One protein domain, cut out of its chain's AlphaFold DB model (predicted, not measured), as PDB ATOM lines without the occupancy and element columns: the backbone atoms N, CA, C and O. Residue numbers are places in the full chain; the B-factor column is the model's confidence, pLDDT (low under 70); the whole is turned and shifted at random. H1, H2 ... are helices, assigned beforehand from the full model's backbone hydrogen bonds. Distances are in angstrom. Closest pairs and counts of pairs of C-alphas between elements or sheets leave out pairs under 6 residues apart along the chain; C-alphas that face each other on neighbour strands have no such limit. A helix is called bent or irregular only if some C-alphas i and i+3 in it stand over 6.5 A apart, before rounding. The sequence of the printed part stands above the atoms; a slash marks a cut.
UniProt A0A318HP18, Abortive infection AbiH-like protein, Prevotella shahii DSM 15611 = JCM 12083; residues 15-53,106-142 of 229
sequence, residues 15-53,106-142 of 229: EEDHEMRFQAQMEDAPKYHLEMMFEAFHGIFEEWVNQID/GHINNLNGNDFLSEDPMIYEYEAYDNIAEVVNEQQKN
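AT A GLANCE: This is residues 15 to 53 and 106 to 142 of the 229 residues of the protein "Abortive infection AbiH-like protein" of Prevotella shahii DSM 15611 = JCM 12083 (UniProt A0A318HP18). One long helix, H1, runs the length of the model with a slight bend, and a shorter helix, H3, packs side by side with it around the bend. The four-residue helix H2 packs on H3 on the side away from H1, and residues 43 to 53, at the end of the first printed stretch, stick out free. The printed part has 76 residues, with three named helices in the order H1, H2, H3 and no named strand, and its class is all helix. It is loose, with a radius of gyration of the C-alphas of 16.1 A, and spans 58 by 25 by 16 A.

HOW THE PARTS SIT: H1, residues 15 to 51, was assigned as one helix by its hydrogen bonds but is bent: C-alphas 27 and 30 are 7.0 A apart. Its arms, H1a with residues 15 to 27 and H1b with residues 30 to 51, stand at a shallow tilt of 30 degrees. H1a, with residues 23 to 27 alone, touches H3, residues 123 to 138, the same way at a shallow tilt of 23 degrees; the closest C-alphas, those of Glu 27 and Ala 128, are 4.1 A apart. H1b touches H3 with residues 30 to 35 alone, the same way at a shallow tilt of 19 degrees, closest at the C-alphas of Lys 31 and Ile 132, 5.4 A. H2, residues 113 to 116, touches H3, closest at the C-alphas of Gly 113 and Tyr 129, 4.4 A, and is apart from both arms. In H1a and H1b every O i to N i+4 pair is within hydrogen-bond range, in H3 11 of 12, and H2 is too short for such a pair.

IN THESE COORDINATES: H1a begins at C-alpha 15, (169.274, 52.582, 168.458), and is 18.4 A long; H1b, 31.2 A, ends at C-alpha 51, (172.205, 91.133, 132.410). H2 is 5.8 A long. H3, 23.7 A, ends at C-alpha 138, (157.005, 70.901, 139.704).

THE WHOLE: The two C-alphas farthest apart, those of Glu 15 and Asp 53, are 58.3 A apart. Residues 54 to 105 are not printed, and C-alphas 53 and 106 are 22.9 A apart across the cut. The link from H2 to H3 is short, with 6 residues. The mean pLDDT of the printed part is 88.7, and residues 15 to 17 are under 70.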
ATOM      1  N   GLU A  15     169.182  52.920 169.891       55.12
ATOM      2  CA  GLU A  15     169.274  52.582 168.458       55.12
ATOM      3  C   GLU A  15     168.018  52.938 167.643       55.12
ATOM      4  O   GLU A  15     168.153  53.513 166.566       55.12
ATOM      5  N   GLU A  16     166.801  52.708 168.152       58.47
ATOM      6  CA  GLU A  16     165.565  52.957 167.382       58.47
ATOM      7  C   GLU A  16     165.323  54.449 167.105       58.47
ATOM      8  O   GLU A  16     164.975  54.834 165.991       58.47
ATOM      9  N   ASP A  17     165.569  55.312 168.092       67.19
ATOM     10  CA  ASP A  17     165.420  56.766 167.953       67.19
ATOM     11  C   ASP A  17     166.445  57.364 166.974       67.19
ATOM     12  O   ASP A  17     166.158  58.341 166.276       67.19
ATOM     13  N   HIS A  18     167.652  56.793 166.920       73.88
ATOM     14  CA  HIS A  18     168.682  57.201 165.967       73.88
ATOM     15  C   HIS A  18     168.366  56.710 164.551       73.88
ATOM     16  O   HIS A  18     168.518  57.490 163.610       73.88
ATOM     17  N   GLU A  19     167.868  55.482 164.411       75.75
ATOM     18  CA  GLU A  19     167.454  54.899 163.133       75.75
ATOM     19  C   GLU A  19     166.244  55.639 162.545       75.75
ATOM     20  O   GLU A  19     166.297  56.088 161.403       75.75
ATOM     21  N   MET A  20     165.199  55.897 163.339       78.31
ATOM     22  CA  MET A  20     164.033  56.675 162.896       78.31
ATOM     23  C   MET A  20     164.415  58.097 162.463       78.31
ATOM     24  O   MET A  20     163.913  58.603 161.462       78.31
ATOM     25  N   ARG A  21     165.334  58.757 163.184       81.62
ATOM     26  CA  ARG A  21     165.838  60.086 162.788       81.62
ATOM     27  C   ARG A  21     166.671  60.039 161.515       81.62
ATOM     28  O   ARG A  21     166.628  60.994 160.744       81.62
ATOM     29  N   PHE A  22     167.453  58.981 161.325       84.88
ATOM     30  CA  PHE A  22     168.225  58.785 160.107       84.88
ATOM     31  C   PHE A  22     167.294  58.586 158.907       84.88
ATOM     32  O   PHE A  22     167.459  59.276 157.907       84.88
ATOM     33  N   GLN A  23     166.272  57.739 159.041       84.50
ATOM     34  CA  GLN A  23     165.274  57.495 157.995       84.50
ATOM     35  C   GLN A  23     164.535  58.779 157.609       84.50
ATOM     36  O   GLN A  23     164.608  59.172 156.450       84.50
ATOM     37  N   ALA A  24     163.996  59.522 158.581       84.81
ATOM     38  CA  ALA A  24     163.330  60.800 158.311       84.81
ATOM     39  C   ALA A  24     164.245  61.814 157.591       84.81
ATOM     40  O   ALA A  24     163.816  62.556 156.709       84.81
ATOM     41  N   GLN A  25     165.543  61.846 157.923       87.62
ATOM     42  CA  GLN A  25     166.499  62.686 157.194       87.62
ATOM     43  C   GLN A  25     166.706  62.218 155.752       87.62
ATOM     44  O   GLN A  25     166.828  63.059 154.864       87.62
ATOM     45  N   MET A  26     166.762  60.909 155.507       88.62
ATOM     46  CA  MET A  26     166.907  60.358 154.159       88.62
ATOM     47  C   MET A  26     165.660  60.602 153.295       88.62
ATOM     48  O   MET A  26     165.814  60.820 152.094       88.62
ATOM     49  N   GLU A  27     164.470  60.625 153.898       89.19
ATOM     50  CA  GLU A  27     163.181  60.898 153.237       89.19
ATOM     51  C   GLU A  27     163.039  62.376 152.840       89.19
ATOM     52  O   GLU A  27     162.749  62.693 151.681       89.19
ATOM     53  N   ASP A  28     163.286  63.290 153.784       89.38
ATOM     54  CA  ASP A  28     162.932  64.708 153.631       89.38
ATOM     55  C   ASP A  28     164.077  65.587 153.118       89.38
ATOM     56  O   ASP A  28     163.856  66.564 152.389       89.38
ATOM     57  N   ALA A  29     165.325  65.284 153.499       91.81
ATOM     58  CA  ALA A  29     166.448  66.154 153.164       91.81
ATOM     59  C   ALA A  29     166.623  66.342 151.647       91.81
ATOM     60  O   ALA A  29     166.857  67.486 151.247       91.81
ATOM     61  N   PRO A  30     166.503  65.315 150.779       91.31
ATOM     62  CA  PRO A  30     166.666  65.501 149.338       91.31
ATOM     63  C   PRO A  30     165.709  66.543 148.752       91.31
ATOM     64  O   PRO A  30     166.156  67.431 148.022       91.31
ATOM     65  N   LYS A  31     164.424  66.489 149.129       92.81
ATOM     66  CA  LYS A  31     163.403  67.454 148.699       92.81
ATOM     67  C   LYS A  31     163.757  68.870 149.125       92.81
ATOM     68  O   LYS A  31     163.871  69.741 148.268       92.81
ATOM     69  N   TYR A  32     164.058  69.071 150.406       93.00
ATOM     70  CA  TYR A  32     164.432  70.390 150.922       93.00
ATOM     71  C   TYR A  32     165.657  70.982 150.200       93.00
ATOM     72  O   TYR A  32     165.685  72.163 149.851       93.00
ATOM     73  N   HIS A  33     166.680  70.163 149.927       94.00
ATOM     74  CA  HIS A  33     167.859  70.624 149.192       94.00
ATOM     75  C   HIS A  33     167.531  70.967 147.735       94.00
ATOM     76  O   HIS A  33     168.031  71.971 147.227       94.00
ATOM     77  N   LEU A  34     166.701  70.166 147.062       93.56
ATOM     78  CA  LEU A  34     166.273  70.429 145.687       93.56
ATOM     79  C   LEU A  34     165.438  71.707 145.584       93.56
ATOM     80  O   LEU A  34     165.707  72.517 144.700       93.56
ATOM     81  N   GLU A  35     164.494  71.925 146.497       93.81
ATOM     82  CA  GLU A  35     163.676  73.142 146.546       93.81
ATOM     83  C   GLU A  35     164.552  74.395 146.664       93.81
ATOM     84  O   GLU A  35     164.450  75.300 145.831       93.81
ATOM     85  N   MET A  36     165.494  74.414 147.618       93.88
ATOM     86  CA  MET A  36     166.442  75.527 147.767       93.88
ATOM     87  C   MET A  36     167.312  75.729 146.519       93.88
ATOM     88  O   MET A  36     167.588  76.863 146.123       93.88
ATOM     89  N   MET A  37     167.771  74.640 145.894       94.19
ATOM     90  CA  MET A  37     168.576  74.725 144.674       94.19
ATOM     91  C   MET A  37     167.773  75.286 143.501       94.19
ATOM     92  O   MET A  37     168.306  76.108 142.756       94.19
ATOM     93  N   PHE A  38     166.513  74.879 143.328       92.62
ATOM     94  CA  PHE A  38     165.658  75.407 142.269       92.62
ATOM     95  C   PHE A  38     165.291  76.868 142.508       92.62
ATOM     96  O   PHE A  38     165.340  77.653 141.562       92.62
ATOM     97  N   GLU A  39     165.003  77.265 143.748       91.75
ATOM     98  CA  GLU A  39     164.778  78.672 144.095       91.75
ATOM     99  C   GLU A  39     166.002  79.529 143.734       91.75
ATOM    100  O   GLU A  39     165.879  80.528 143.017       91.75
ATOM    101  N   ALA A  40     167.200  79.091 144.135       94.56
ATOM    102  CA  ALA A  40     168.446  79.765 143.783       94.56
ATOM    103  C   ALA A  40     168.687  79.784 142.264       94.56
ATOM    104  O   ALA A  40     169.095  80.809 141.717       94.56
ATOM    105  N   PHE A  41     168.416  78.675 141.570       93.44
ATOM    106  CA  PHE A  41     168.542  78.583 140.117       93.44
ATOM    107  C   PHE A  41     167.631  79.583 139.405       93.44
ATOM    108  O   PHE A  41     168.109  80.299 138.528       93.44
ATOM    109  N   HIS A  42     166.353  79.672 139.786       91.19
ATOM    110  CA  HIS A  42     165.411  80.624 139.186       91.19
ATOM    111  C   HIS A  42     165.857  82.069 139.415       91.19
ATOM    112  O   HIS A  42     165.847  82.854 138.468       91.19
ATOM    113  N   GLY A  43     166.328  82.399 140.624       91.88
ATOM    114  CA  GLY A  43     166.877  83.724 140.926       91.88
ATOM    115  C   GLY A  43     168.094  84.070 140.063       91.88
ATOM    116  O   GLY A  43     168.111  85.102 139.395       91.88
ATOM    117  N   ILE A  44     169.082  83.171 139.995       94.62
ATOM    118  CA  ILE A  44     170.291  83.363 139.174       94.62
ATOM    119  C   ILE A  44     169.939  83.434 137.684       94.62
ATOM    120  O   ILE A  44     170.526  84.222 136.943       94.62
ATOM    121  N   PHE A  45     168.989  82.618 137.228       93.75
ATOM    122  CA  PHE A  45     168.537  82.622 135.843       93.75
ATOM    123  C   PHE A  45     167.892  83.960 135.476       93.75
ATOM    124  O   PHE A  45     168.239  84.545 134.449       93.75
ATOM    125  N   GLU A  46     167.002  84.479 136.322       92.94
ATOM    126  CA  GLU A  46     166.380  85.786 136.120       92.94
ATOM    127  C   GLU A  46     167.419  86.918 136.139       92.94
ATOM    128  O   GLU A  46     167.416  87.779 135.253       92.94
ATOM    129  N   GLU A  47     168.359  86.896 137.088       93.69
ATOM    130  CA  GLU A  47     169.478  87.843 137.134       93.69
ATOM    131  C   GLU A  47     170.319  87.798 135.856       93.69
ATOM    132  O   GLU A  47     170.620  88.843 135.274       93.69
ATOM    133  N   TRP A  48     170.666  86.599 135.385       95.62
ATOM    134  CA  TRP A  48     171.415  86.413 134.148       95.62
ATOM    135  C   TRP A  48     170.653  86.967 132.940       95.62
ATOM    136  O   TRP A  48     171.225  87.740 132.169       95.62
ATOM    137  N   VAL A  49     169.359  86.654 132.791       95.25
ATOM    138  CA  VAL A  49     168.525  87.194 131.704       95.25
ATOM    139  C   VAL A  49     168.497  88.728 131.745       95.25
ATOM    140  O   VAL A  49     168.587  89.385 130.700       95.25
ATOM    141  N   ASN A  50     168.403  89.321 132.937       93.31
ATOM    142  CA  ASN A  50     168.424  90.774 133.123       93.31
ATOM    143  C   ASN A  50     169.766  91.414 132.731       93.31
ATOM    144  O   ASN A  50     169.783  92.573 132.320       93.31
ATOM    145  N   GLN A  51     170.867  90.664 132.786       94.81
ATOM    146  CA  GLN A  51     172.205  91.133 132.410       94.81
ATOM    147  C   GLN A  51     172.521  90.993 130.914       94.81
ATOM    148  O   GLN A  51     173.536  91.526 130.466       94.81
ATOM    149  N   ILE A  52     171.688  90.298 130.128       95.38
ATOM    150  CA  ILE A  52     171.934  90.127 128.689       95.38
ATOM    151  C   ILE A  52     171.951  91.496 128.000       95.38
ATOM    152  O   ILE A  52     170.941  92.207 127.966       95.38
ATOM    153  N   ASP A  53     173.090  91.846 127.415       93.44
ATOM    154  CA  ASP A  53     173.209  93.057 126.618       93.44
ATOM    155  C   ASP A  53     172.505  92.871 125.268       93.44
ATOM    156  O   ASP A  53     172.735  91.898 124.545       93.44
ATOM    157  N   GLY A 106     162.655  75.185 132.437       79.44
ATOM    158  CA  GLY A 106     162.388  73.833 132.932       79.44
ATOM    159  C   GLY A 106     162.525  72.746 131.867       79.44
ATOM    160  O   GLY A 106     162.936  73.023 130.734       79.44
ATOM    161  N   HIS A 107     162.155  71.518 132.234       79.38
ATOM    162  CA  HIS A 107     162.137  70.335 131.362       79.38
ATOM    163  C   HIS A 107     160.706  69.881 131.038       79.38
ATOM    164  O   HIS A 107     159.739  70.440 131.542       79.38
ATOM    165  N   ILE A 108     160.579  68.869 130.175       76.62
ATOM    166  CA  ILE A 108     159.285  68.305 129.742       76.62
ATOM    167  C   ILE A 108     159.022  66.888 130.264       76.62
ATOM    168  O   ILE A 108     157.935  66.353 130.085       76.62
ATOM    169  N   ASN A 109     160.020  66.256 130.885       79.56
ATOM    170  CA  ASN A 109     159.912  64.867 131.323       79.56
ATOM    171  C   ASN A 109     159.299  64.772 132.718       79.56
ATOM    172  O   ASN A 109     159.763  65.468 133.619       79.56
ATOM    173  N   ASN A 110     158.345  63.854 132.884       84.31
ATOM    174  CA  ASN A 110     157.895  63.385 134.189       84.31
ATOM    175  C   ASN A 110     158.827  62.302 134.715       84.31
ATOM    176  O   ASN A 110     159.153  61.357 133.996       84.31
ATOM    177  N   LEU A 111     159.231  62.451 135.969       88.50
ATOM    178  CA  LEU A 111     159.900  61.420 136.738       88.50
ATOM    179  C   LEU A 111     158.872  60.627 137.540       88.50
ATOM    180  O   LEU A 111     157.915  61.191 138.073       88.50
ATOM    181  N   ASN A 112     159.105  59.325 137.644       91.56
ATOM    182  CA  ASN A 112     158.449  58.446 138.597       91.56
ATOM    183  C   ASN A 112     159.524  57.967 139.576       91.56
ATOM    184  O   ASN A 112     160.522  57.397 139.138       91.56
ATOM    185  N   GLY A 113     159.343  58.212 140.878       89.44
ATOM    186  CA  GLY A 113     160.328  57.845 141.900       89.44
ATOM    187  C   GLY A 113     160.683  56.356 141.863       89.44
ATOM    188  O   GLY A 113     161.849  55.981 141.980       89.44
ATOM    189  N   ASN A 114     159.693  55.514 141.551       92.19
ATOM    190  CA  ASN A 114     159.860  54.066 141.461       92.19
ATOM    191  C   ASN A 114     160.855  53.610 140.383       92.19
ATOM    192  O   ASN A 114     161.405  52.516 140.496       92.19
ATOM    193  N   ASP A 115     161.113  54.429 139.358       92.75
ATOM    194  CA  ASP A 115     162.066  54.098 138.292       92.75
ATOM    195  C   ASP A 115     163.526  54.092 138.793       92.75
ATOM    196  O   ASP A 115     164.417  53.600 138.097       92.75
ATOM    197  N   PHE A 116     163.778  54.636 139.991       91.56
ATOM    198  CA  PHE A 116     165.111  54.809 140.577       91.56
ATOM    199  C   PHE A 116     165.382  53.907 141.787       91.56
ATOM    200  O   PHE A 116     166.470  53.969 142.363       91.56
ATOM    201  N   LEU A 117     164.420  53.063 142.165       92.44
ATOM    202  CA  LEU A 117     164.574  52.137 143.282       92.44
ATOM    203  C   LEU A 117     165.608  51.048 142.976       92.44
ATOM    204  O   LEU A 117     165.774  50.608 141.836       92.44
ATOM    205  N   SER A 118     166.295  50.595 144.023       89.75
ATOM    206  CA  SER A 118     167.168  49.423 143.955       89.75
ATOM    207  C   SER A 118     166.352  48.119 143.857       89.75
ATOM    208  O   SER A 118     165.126  48.130 143.928       89.75
ATOM    209  N   GLU A 119     167.019  46.973 143.660       91.75
ATOM    210  CA  GLU A 119     166.332  45.667 143.588       91.75
ATOM    211  C   GLU A 119     165.649  45.265 144.911       91.75
ATOM    212  O   GLU A 119     164.683  44.504 144.886       91.75
ATOM    213  N   ASP A 120     166.139  45.776 146.045       92.62
ATOM    214  CA  ASP A 120     165.613  45.531 147.396       92.62
ATOM    215  C   ASP A 120     165.627  46.852 148.194       92.62
ATOM    216  O   ASP A 120     166.539  47.086 148.990       92.62
ATOM    217  N   PRO A 121     164.688  47.772 147.902       90.19
ATOM    218  CA  PRO A 121     164.702  49.119 148.455       90.19
ATOM    219  C   PRO A 121     164.241  49.132 149.913       90.19
ATOM    220  O   PRO A 121     163.244  48.502 150.282       90.19
ATOM    221  N   MET A 122     164.924  49.920 150.739       89.81
ATOM    222  CA  MET A 122     164.439  50.213 152.083       89.81
ATOM    223  C   MET A 122     163.180  51.093 152.021       89.81
ATOM    224  O   MET A 122     162.986  51.848 151.071       89.81
ATOM    225  N   ILE A 123     162.328  51.037 153.052       87.81
ATOM    226  CA  ILE A 123     161.057  51.790 153.103       87.81
ATOM    227  C   ILE A 123     161.272  53.289 152.837       87.81
ATOM    228  O   ILE A 123     160.567  53.857 152.007       87.81
ATOM    229  N   TYR A 124     162.290  53.893 153.458       87.00
ATOM    230  CA  TYR A 124     162.598  55.316 153.292       87.00
ATOM    231  C   TYR A 124     162.993  55.698 151.853       87.00
ATOM    232  O   TYR A 124     162.874  56.858 151.467       87.00
ATOM    233  N   GLU A 125     163.487  54.753 151.038       91.12
ATOM    234  CA  GLU A 125     163.882  55.043 149.654       91.12
ATOM    235  C   GLU A 125     162.666  55.369 148.787       91.12
ATOM    236  O   GLU A 125     162.755  56.252 147.938       91.12
ATOM    237  N   TYR A 126     161.529  54.705 149.019       92.19
ATOM    238  CA  TYR A 126     160.285  55.002 148.305       92.19
ATOM    239  C   TYR A 126     159.882  56.462 148.495       92.19
ATOM    240  O   TYR A 126     159.707  57.185 147.515       92.19
ATOM    241  N   GLU A 127     159.799  56.905 149.750       91.88
ATOM    242  CA  GLU A 127     159.414  58.278 150.074       91.88
ATOM    243  C   GLU A 127     160.455  59.285 149.578       91.88
ATOM    244  O   GLU A 127     160.088  60.286 148.966       91.88
ATOM    245  N   ALA A 128     161.752  58.996 149.735       92.19
ATOM    246  CA  ALA A 128     162.815  59.863 149.235       92.19
ATOM    247  C   ALA A 128     162.734  60.078 147.712       92.19
ATOM    248  O   ALA A 128     162.819  61.215 147.240       92.19
ATOM    249  N   TYR A 129     162.562  59.011 146.923       94.50
ATOM    250  CA  TYR A 129     162.489  59.128 145.465       94.50
ATOM    251  C   TYR A 129     161.176  59.744 144.980       94.50
ATOM    252  O   TYR A 129     161.208  60.505 144.009       94.50
ATOM    253  N   ASP A 130     160.051  59.477 145.644       93.75
ATOM    254  CA  ASP A 130     158.782  60.143 145.337       93.75
ATOM    255  C   ASP A 130     158.857  61.646 145.648       93.75
ATOM    256  O   ASP A 130     158.484  62.462 144.804       93.75
ATOM    257  N   ASN A 131     159.446  62.024 146.786       92.94
ATOM    258  CA  ASN A 131     159.705  63.417 147.159       92.94
ATOM    259  C   ASN A 131     160.608  64.128 146.133       92.94
ATOM    260  O   ASN A 131     160.344  65.268 145.746       92.94
ATOM    261  N   ILE A 132     161.667  63.465 145.656       92.88
ATOM    262  CA  ILE A 132     162.533  63.998 144.590       92.88
ATOM    263  C   ILE A 132     161.740  64.173 143.291       92.88
ATOM    264  O   ILE A 132     161.831  65.224 142.650       92.88
ATOM    265  N   ALA A 133     160.982  63.149 142.887       93.44
ATOM    266  CA  ALA A 133     160.196  63.181 141.661       93.44
ATOM    267  C   ALA A 133     159.156  64.306 141.699       93.44
ATOM    268  O   ALA A 133     159.022  65.017 140.706       93.44
ATOM    269  N   GLU A 134     158.482  64.518 142.830       92.31
ATOM    270  CA  GLU A 134     157.538  65.621 143.037       92.31
ATOM    271  C   GLU A 134     158.200  66.979 142.762       92.31
ATOM    272  O   GLU A 134     157.783  67.682 141.839       92.31
ATOM    273  N   VAL A 135     159.286  67.308 143.472       91.81
ATOM    274  CA  VAL A 135     159.966  68.611 143.340       91.81
ATOM    275  C   VAL A 135     160.480  68.843 141.923       91.81
ATOM    276  O   VAL A 135     160.362  69.944 141.387       91.81
ATOM    277  N   VAL A 136     161.059  67.817 141.294       90.75
ATOM    278  CA  VAL A 136     161.548  67.918 139.914       90.75
ATOM    279  C   VAL A 136     160.378  68.105 138.948       90.75
ATOM    280  O   VAL A 136     160.442  68.954 138.060       90.75
ATOM    281  N   ASN A 137     159.280  67.374 139.137       90.94
ATOM    282  CA  ASN A 137     158.104  67.486 138.281       90.94
ATOM    283  C   ASN A 137     157.420  68.855 138.390       90.94
ATOM    284  O   ASN A 137     156.927  69.356 137.382       90.94
ATOM    285  N   GLU A 138     157.466  69.513 139.548       88.44
ATOM    286  CA  GLU A 138     157.005  70.901 139.704       88.44
ATOM    287  C   GLU A 138     157.805  71.910 138.863       88.44
ATOM    288  O   GLU A 138     157.291  72.978 138.522       88.44
ATOM    289  N   GLN A 139     159.050  71.589 138.493       88.06
ATOM    290  CA  GLN A 139     159.871  72.430 137.612       88.06
ATOM    291  C   GLN A 139     159.608  72.178 136.126       88.06
ATOM    292  O   GLN A 139     160.282  72.757 135.264       88.06
ATOM    293  N   GLN A 140     158.656  71.307 135.792       86.81
ATOM    294  CA  GLN A 140     158.301  71.082 134.405       86.81
ATOM    295  C   GLN A 140     157.675  72.315 133.779       86.81
ATOM    296  O   GLN A 140     156.874  73.044 134.366       86.81
ATOM    297  N   LYS A 141     157.976  72.488 132.497       84.12
ATOM    298  CA  LYS A 141     157.189  73.364 131.645       84.12
ATOM    299  C   LYS A 141     155.858  72.678 131.390       84.12
ATOM    300  O   LYS A 141     155.804  71.709 130.635       84.12
ATOM    301  N   ASN A 142     154.781  73.198 131.967       87.25
ATOM    302  CA  ASN A 142     153.442  72.731 131.632       87.25
ATOM    303  C   ASN A 142     153.040  73.236 130.235       87.25
ATOM    304  O   ASN A 142     152.265  74.179 130.089       87.25
TER     305      ASN A 142